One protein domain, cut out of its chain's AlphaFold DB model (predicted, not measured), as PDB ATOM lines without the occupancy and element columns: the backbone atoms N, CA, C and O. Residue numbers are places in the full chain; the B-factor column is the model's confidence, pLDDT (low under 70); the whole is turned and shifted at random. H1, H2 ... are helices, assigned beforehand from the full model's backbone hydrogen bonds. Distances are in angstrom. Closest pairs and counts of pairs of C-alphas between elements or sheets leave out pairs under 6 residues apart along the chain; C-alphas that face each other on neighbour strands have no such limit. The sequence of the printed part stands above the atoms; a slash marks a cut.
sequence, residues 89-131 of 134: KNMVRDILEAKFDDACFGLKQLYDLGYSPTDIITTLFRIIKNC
ATOM      1  N   LYS A  89     -13.672 -32.025 -10.284       78.81
ATOM      2  CA  LYS A  89     -13.301 -30.719 -10.885       78.81
ATOM      3  C   LYS A  89     -14.380 -29.643 -10.709       78.81
ATOM      4  O   LYS A  89     -14.052 -28.507 -10.382       78.81
ATOM      5  N   ASN A  90     -15.650 -30.005 -10.896       81.69
ATOM      6  CA  ASN A  90     -16.768 -29.075 -10.714       81.69
ATOM      7  C   ASN A  90     -16.904 -28.660  -9.245       81.69
ATOM      8  O   ASN A  90     -16.966 -27.473  -8.962       81.69
ATOM      9  N   MET A  91     -16.803 -29.621  -8.322       86.50
ATOM     10  CA  MET A  91     -16.825 -29.354  -6.882       86.50
ATOM     11  C   MET A  91     -15.696 -28.402  -6.461       86.50
ATOM     12  O   MET A  91     -15.925 -27.495  -5.673       86.50
ATOM     13  N   VAL A  92     -14.486 -28.558  -7.012       85.25
ATOM     14  CA  VAL A  92     -13.363 -27.636  -6.756       85.25
ATOM     15  C   VAL A  92     -13.669 -26.226  -7.256       85.25
ATOM     16  O   VAL A  92     -13.406 -25.267  -6.537       85.25
ATOM     17  N   ARG A  93     -14.241 -26.079  -8.458       86.31
ATOM     18  CA  ARG A  93     -14.665 -24.766  -8.968       86.31
ATOM     19  C   ARG A  93     -15.706 -24.127  -8.051       86.31
ATOM     20  O   ARG A  93     -15.561 -22.962  -7.704       86.31
ATOM     21  N   ASP A  94     -16.708 -24.887  -7.625       88.62
ATOM     22  CA  ASP A  94     -17.782 -24.374  -6.774       88.62
ATOM     23  C   ASP A  94     -17.235 -23.949  -5.394       88.62
ATOM     24  O   ASP A  94     -17.629 -22.911  -4.864       88.62
ATOM     25  N   ILE A  95     -16.232 -24.666  -4.864       88.19
ATOM     26  CA  ILE A  95     -15.473 -24.257  -3.667       88.19
ATOM     27  C   ILE A  95     -14.736 -22.926  -3.899       88.19
ATOM     28  O   ILE A  95     -14.786 -22.050  -3.035       88.19
ATOM     29  N   LEU A  96     -14.066 -22.752  -5.045       86.25
ATOM     30  CA  LEU A  96     -13.339 -21.517  -5.382       86.25
ATOM     31  C   LEU A  96     -14.275 -20.315  -5.579       86.25
ATOM     32  O   LEU A  96     -13.904 -19.187  -5.262       86.25
ATOM     33  N   GLU A  97     -15.494 -20.554  -6.058       91.31
ATOM     34  CA  GLU A  97     -16.547 -19.543  -6.214       91.31
ATOM     35  C   GLU A  97     -17.352 -19.301  -4.921       91.31
ATOM     36  O   GLU A  97     -18.321 -18.542  -4.935       91.31
ATOM     37  N   ALA A  98     -16.965 -19.931  -3.803       90.75
ATOM     38  CA  ALA A  98     -17.657 -19.890  -2.508       90.75
ATOM     39  C   ALA A  98     -19.124 -20.380  -2.548       90.75
ATOM     40  O   ALA A  98     -19.933 -20.037  -1.683       90.75
ATOM     41  N   LYS A  99     -19.466 -21.222  -3.528       93.50
ATOM     42  CA  LYS A  99     -20.770 -21.886  -3.671       93.50
ATOM     43  C   LYS A  99     -20.779 -23.202  -2.893       93.50
ATOM     44  O   LYS A  99     -20.716 -24.294  -3.457       93.50
ATOM     45  N   PHE A 100     -20.821 -23.101  -1.567       90.94
ATOM     46  CA  PHE A 100     -20.689 -24.268  -0.686       90.94
ATOM     47  C   PHE A 100     -21.846 -25.266  -0.797       90.94
ATOM     48  O   PHE A 100     -21.608 -26.466  -0.682       90.94
ATOM     49  N   ASP A 101     -23.074 -24.804  -1.048       93.62
ATOM     50  CA  ASP A 101     -24.232 -25.692  -1.208       93.62
ATOM     51  C   ASP A 101     -24.078 -26.595  -2.443       93.62
ATOM     52  O   ASP A 101     -24.238 -27.815  -2.346       93.62
ATOM     53  N   ASP A 102     -23.667 -26.015  -3.575       92.00
ATOM     54  CA  ASP A 102     -23.408 -26.744  -4.822       92.00
ATOM     55  C   ASP A 102     -22.223 -27.712  -4.666       92.00
ATOM     56  O   ASP A 102     -22.294 -28.873  -5.081       92.00
ATOM     57  N   ALA A 103     -21.159 -27.284  -3.979       91.44
ATOM     58  CA  ALA A 103     -20.017 -28.141  -3.680       91.44
ATOM     59  C   ALA A 103     -20.404 -29.342  -2.793       91.44
ATOM     60  O   ALA A 103     -20.013 -30.476  -3.076       91.44
ATOM     61  N   CYS A 104     -21.207 -29.121  -1.748       92.31
ATOM     62  CA  CYS A 104     -21.729 -30.185  -0.888       92.31
ATOM     63  C   CYS A 104     -22.651 -31.140  -1.657       92.31
ATOM     64  O   CYS A 104     -22.612 -32.352  -1.432       92.31
ATOM     65  N   PHE A 105     -23.450 -30.622  -2.592       92.88
ATOM     66  CA  PHE A 105     -24.258 -31.451  -3.481       92.88
ATOM     67  C   PHE A 105     -23.384 -32.318  -4.398       92.88
ATOM     68  O   PHE A 105     -23.641 -33.514  -4.546       92.88
ATOM     69  N   GLY A 106     -22.311 -31.755  -4.960       89.75
ATOM     70  CA  GLY A 106     -21.305 -32.501  -5.720       89.75
ATOM     71  C   GLY A 106     -20.637 -33.605  -4.893       89.75
ATOM     72  O   GLY A 106     -20.531 -34.740  -5.355       89.75
ATOM     73  N   LEU A 107     -20.263 -33.308  -3.645       91.81
ATOM     74  CA  LEU A 107     -19.701 -34.289  -2.712       91.81
ATOM     75  C   LEU A 107     -20.674 -35.442  -2.447       91.81
ATOM     76  O   LEU A 107     -20.285 -36.609  -2.503       91.81
ATOM     77  N   LYS A 108     -21.942 -35.117  -2.179       92.56
ATOM     78  CA  LYS A 108     -22.978 -36.116  -1.916       92.56
ATOM     79  C   LYS A 108     -23.201 -37.023  -3.125       92.56
ATOM     80  O   LYS A 108     -23.260 -38.231  -2.951       92.56
ATOM     81  N   GLN A 109     -23.251 -36.470  -4.337       91.12
ATOM     82  CA  GLN A 109     -23.378 -37.279  -5.552       91.12
ATOM     83  C   GLN A 109     -22.236 -38.287  -5.700       91.12
ATOM     84  O   GLN A 109     -22.481 -39.437  -6.045       91.12
ATOM     85  N   LEU A 110     -20.993 -37.887  -5.412       89.50
ATOM     86  CA  LEU A 110     -19.852 -38.805  -5.466       89.50
ATOM     87  C   LEU A 110     -19.966 -39.919  -4.423       89.50
ATOM     88  O   LEU A 110     -19.678 -41.074  -4.719       89.50
ATOM     89  N   TYR A 111     -20.421 -39.586  -3.218       91.06
ATOM     90  CA  TYR A 111     -20.678 -40.587  -2.191       91.06
ATOM     91  C   TYR A 111     -21.802 -41.556  -2.598       91.06
ATOM     92  O   TYR A 111     -21.647 -42.767  -2.469       91.06
ATOM     93  N   ASP A 112     -22.899 -41.037  -3.157       91.50
ATOM     94  CA  ASP A 112     -24.054 -41.827  -3.608       91.50
ATOM     95  C   ASP A 112     -23.712 -42.726  -4.817       91.50
ATOM     96  O   ASP A 112     -24.324 -43.779  -4.995       91.50
ATOM     97  N   LEU A 113     -22.701 -42.360  -5.617       87.31
ATOM     98  CA  LEU A 113     -22.126 -43.201  -6.679       87.31
ATOM     99  C   LEU A 113     -21.260 -44.356  -6.143       87.31
ATOM    100  O   LEU A 113     -20.835 -45.208  -6.919       87.31
ATOM    101  N   GLY A 114     -21.019 -44.416  -4.830       87.19
ATOM    102  CA  GLY A 114     -20.282 -45.498  -4.178       87.19
ATOM    103  C   GLY A 114     -18.780 -45.255  -4.036       87.19
ATOM    104  O   GLY A 114     -18.068 -46.162  -3.604       87.19
ATOM    105  N   TYR A 115     -18.282 -44.052  -4.349       86.75
ATOM    106  CA  TYR A 115     -16.876 -43.722  -4.110       86.75
ATOM    107  C   TYR A 115     -16.568 -43.686  -2.610       86.75
ATOM    108  O   TYR A 115     -17.322 -43.135  -1.802       86.75
ATOM    109  N   SER A 116     -15.409 -44.229  -2.230       87.31
ATOM    110  CA  SER A 116     -14.946 -44.177  -0.846       87.31
ATOM    111  C   SER A 116     -14.692 -42.727  -0.411       87.31
ATOM    112  O   SER A 116     -14.062 -41.964  -1.153       87.31
ATOM    113  N   PRO A 117     -15.067 -42.338   0.823       88.19
ATOM    114  CA  PRO A 117     -14.709 -41.033   1.377       88.19
ATOM    115  C   PRO A 117     -13.205 -40.743   1.303       88.19
ATOM    116  O   PRO A 117     -12.801 -39.612   1.037       88.19
ATOM    117  N   THR A 118     -12.366 -41.764   1.498       86.12
ATOM    118  CA  THR A 118     -10.907 -41.629   1.415       86.12
ATOM    119  C   THR A 118     -10.453 -41.266   0.002       86.12
ATOM    120  O   THR A 118      -9.592 -40.395  -0.148       86.12
ATOM    121  N   ASP A 119     -11.056 -41.863  -1.027       82.25
ATOM    122  CA  ASP A 119     -10.704 -41.608  -2.429       82.25
ATOM    123  C   ASP A 119     -11.140 -40.210  -2.857       82.25
ATOM    124  O   ASP A 119     -10.378 -39.488  -3.508       82.25
ATOM    125  N   ILE A 120     -12.325 -39.779  -2.413       88.12
ATOM    126  CA  ILE A 120     -12.827 -38.424  -2.651       88.12
ATOM    127  C   ILE A 120     -11.883 -37.390  -2.021       88.12
ATOM    128  O   ILE A 120     -11.444 -36.464  -2.707       88.12
ATOM    129  N   ILE A 121     -11.518 -37.562  -0.746       88.31
ATOM    130  CA  ILE A 121     -10.618 -36.639  -0.030       88.31
ATOM    131  C   ILE A 121      -9.234 -36.602  -0.689       88.31
ATOM    132  O   ILE A 121      -8.682 -35.523  -0.920       88.31
ATOM    133  N   THR A 122      -8.671 -37.765  -1.020       84.12
ATOM    134  CA  THR A 122      -7.323 -37.863  -1.603       84.12
ATOM    135  C   THR A 122      -7.278 -37.241  -2.998       84.12
ATOM    136  O   THR A 122      -6.331 -36.522  -3.333       84.12
ATOM    137  N   THR A 123      -8.321 -37.457  -3.800       83.44
ATOM    138  CA  THR A 123      -8.454 -36.864  -5.136       83.44
ATOM    139  C   THR A 123      -8.635 -35.353  -5.055       83.44
ATOM    140  O   THR A 123      -7.944 -34.617  -5.765       83.44
ATOM    141  N   LEU A 124      -9.489 -34.872  -4.147       86.50
ATOM    142  CA  LEU A 124      -9.697 -33.446  -3.908       86.50
ATOM    143  C   LEU A 124      -8.391 -32.743  -3.515       86.50
ATOM    144  O   LEU A 124      -8.011 -31.752  -4.138       86.50
ATOM    145  N   PHE A 125      -7.663 -33.291  -2.538       84.88
ATOM    146  CA  PHE A 125      -6.386 -32.740  -2.085       84.88
ATOM    147  C   PHE A 125      -5.355 -32.657  -3.217       84.88
ATOM    148  O   PHE A 125      -4.658 -31.651  -3.360       84.88
ATOM    149  N   ARG A 126      -5.273 -33.696  -4.055       77.00
ATOM    150  CA  ARG A 126      -4.354 -33.734  -5.198       77.00
ATOM    151  C   ARG A 126      -4.683 -32.661  -6.227       77.00
ATOM    152  O   ARG A 126      -3.776 -31.977  -6.693       77.00
ATOM    153  N   ILE A 127      -5.960 -32.515  -6.575       79.56
ATOM    154  CA  ILE A 127      -6.388 -31.524  -7.565       79.56
ATOM    155  C   ILE A 127      -6.130 -30.116  -7.046       79.56
ATOM    156  O   ILE A 127      -5.517 -29.338  -7.765       79.56
ATOM    157  N   ILE A 128      -6.463 -29.821  -5.788       82.75
ATOM    158  CA  ILE A 128      -6.168 -28.513  -5.182       82.75
ATOM    159  C   ILE A 128      -4.663 -28.216  -5.205       82.75
ATOM    160  O   ILE A 128      -4.264 -27.108  -5.539       82.75
ATOM    161  N   LYS A 129      -3.815 -29.205  -4.898       80.38
ATOM    162  CA  LYS A 129      -2.355 -29.028  -4.891       80.38
ATOM    163  C   LYS A 129      -1.761 -28.798  -6.289       80.38
ATOM    164  O   LYS A 129      -0.718 -28.158  -6.398       80.38
ATOM    165  N   ASN A 130      -2.404 -29.328  -7.329       70.88
ATOM    166  CA  ASN A 130      -1.965 -29.210  -8.722       70.88
ATOM    167  C   ASN A 130      -2.672 -28.080  -9.486       70.88
ATOM    168  O   ASN A 130      -2.236 -27.717 -10.578       70.88
ATOM    169  N   CYS A 131      -3.749 -27.511  -8.940       66.44
ATOM    170  CA  CYS A 131      -4.302 -26.250  -9.406       66.44
ATOM    171  C   CYS A 131      -3.248 -25.174  -9.150       66.44
ATOM    172  O   CYS A 131      -3.070 -24.722  -8.022       66.44
TER     173      CYS A 131
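Overview. This is residues 89 to 131 of the 134 residues of an uncharacterized protein of Tetracentron sinense (UniProt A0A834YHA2). The longest helix, H3, and the helix before it, H2, make the two arms of an open V, with the tight turn at residues 113 to 116 at its point. The short helix H1 sits in the mouth of the V, folded back along H2 as a helical hairpin. The printed part has 43 residues with three named helices, in the order H1, H2, H3, and no named strand; its class is all helix. It is compact, with a radius of gyration of the C-alphas of 10.0 A, and flat, spanning 26 by 23 by 11 A.

Along the chain. Find C-alpha 117 at (-14.709, -41.033, 1.377); from there H3, residues 117 to 130, runs 20.1 A to C-alpha 130 at (-1.965, -29.210, -8.722). Then go to C-alpha 100 at (-20.689, -24.268, -0.686), where H2 begins; it holds residues 100 to 112 and measures 18.1 A from first to last C-alpha. H1 holds residues 89 to 96; look for its first C-alpha at (-13.301, -30.719, -10.885) and its last 10.7 A away.

Arrangement. Start from H3 and look at its first residue: the C-alphas of Tyr 111 and Pro 117 are the closest of H2 and H3, 7.0 A apart. These two helices are close but not clearly touching, at a steep tilt of 49 degrees, and run opposite ways. Farther along H3, residues 124 to 128 alone touch H1, and only just, with 3 pairs of C-alphas within 8 A. The closest C-alphas there are those of Val 92 and Ile 128, 7.4 A apart. H1 and H3 run the same way at a steep tilt of 69 degrees, only just short of about perpendicular. Turn next to H1 and H2, which form a helical hairpin. They touch, with the C-alphas of Met 91 and Ala 103 closest at 4.7 A, and run opposite ways at a shallow tilt of 29 degrees. In the backbones of H1, H2 and H3 every O i to N i+4 pair is within hydrogen-bond range.

Size, cuts and confidence. The two C-alphas farthest apart are those of Glu 97 and Gly 114, at 26.3 A, while the first and last printed, those of Lys 89 and Cys 131, are 10.2 A apart. The printed part has no cut, and the links H1 to H2 and H2 to H3 are tight, of 3 and 4 residues. In the B-factor column you will find a mean pLDDT of 86.6 for the printed part; the model's confidence is under 70 at one residue, Cys 131.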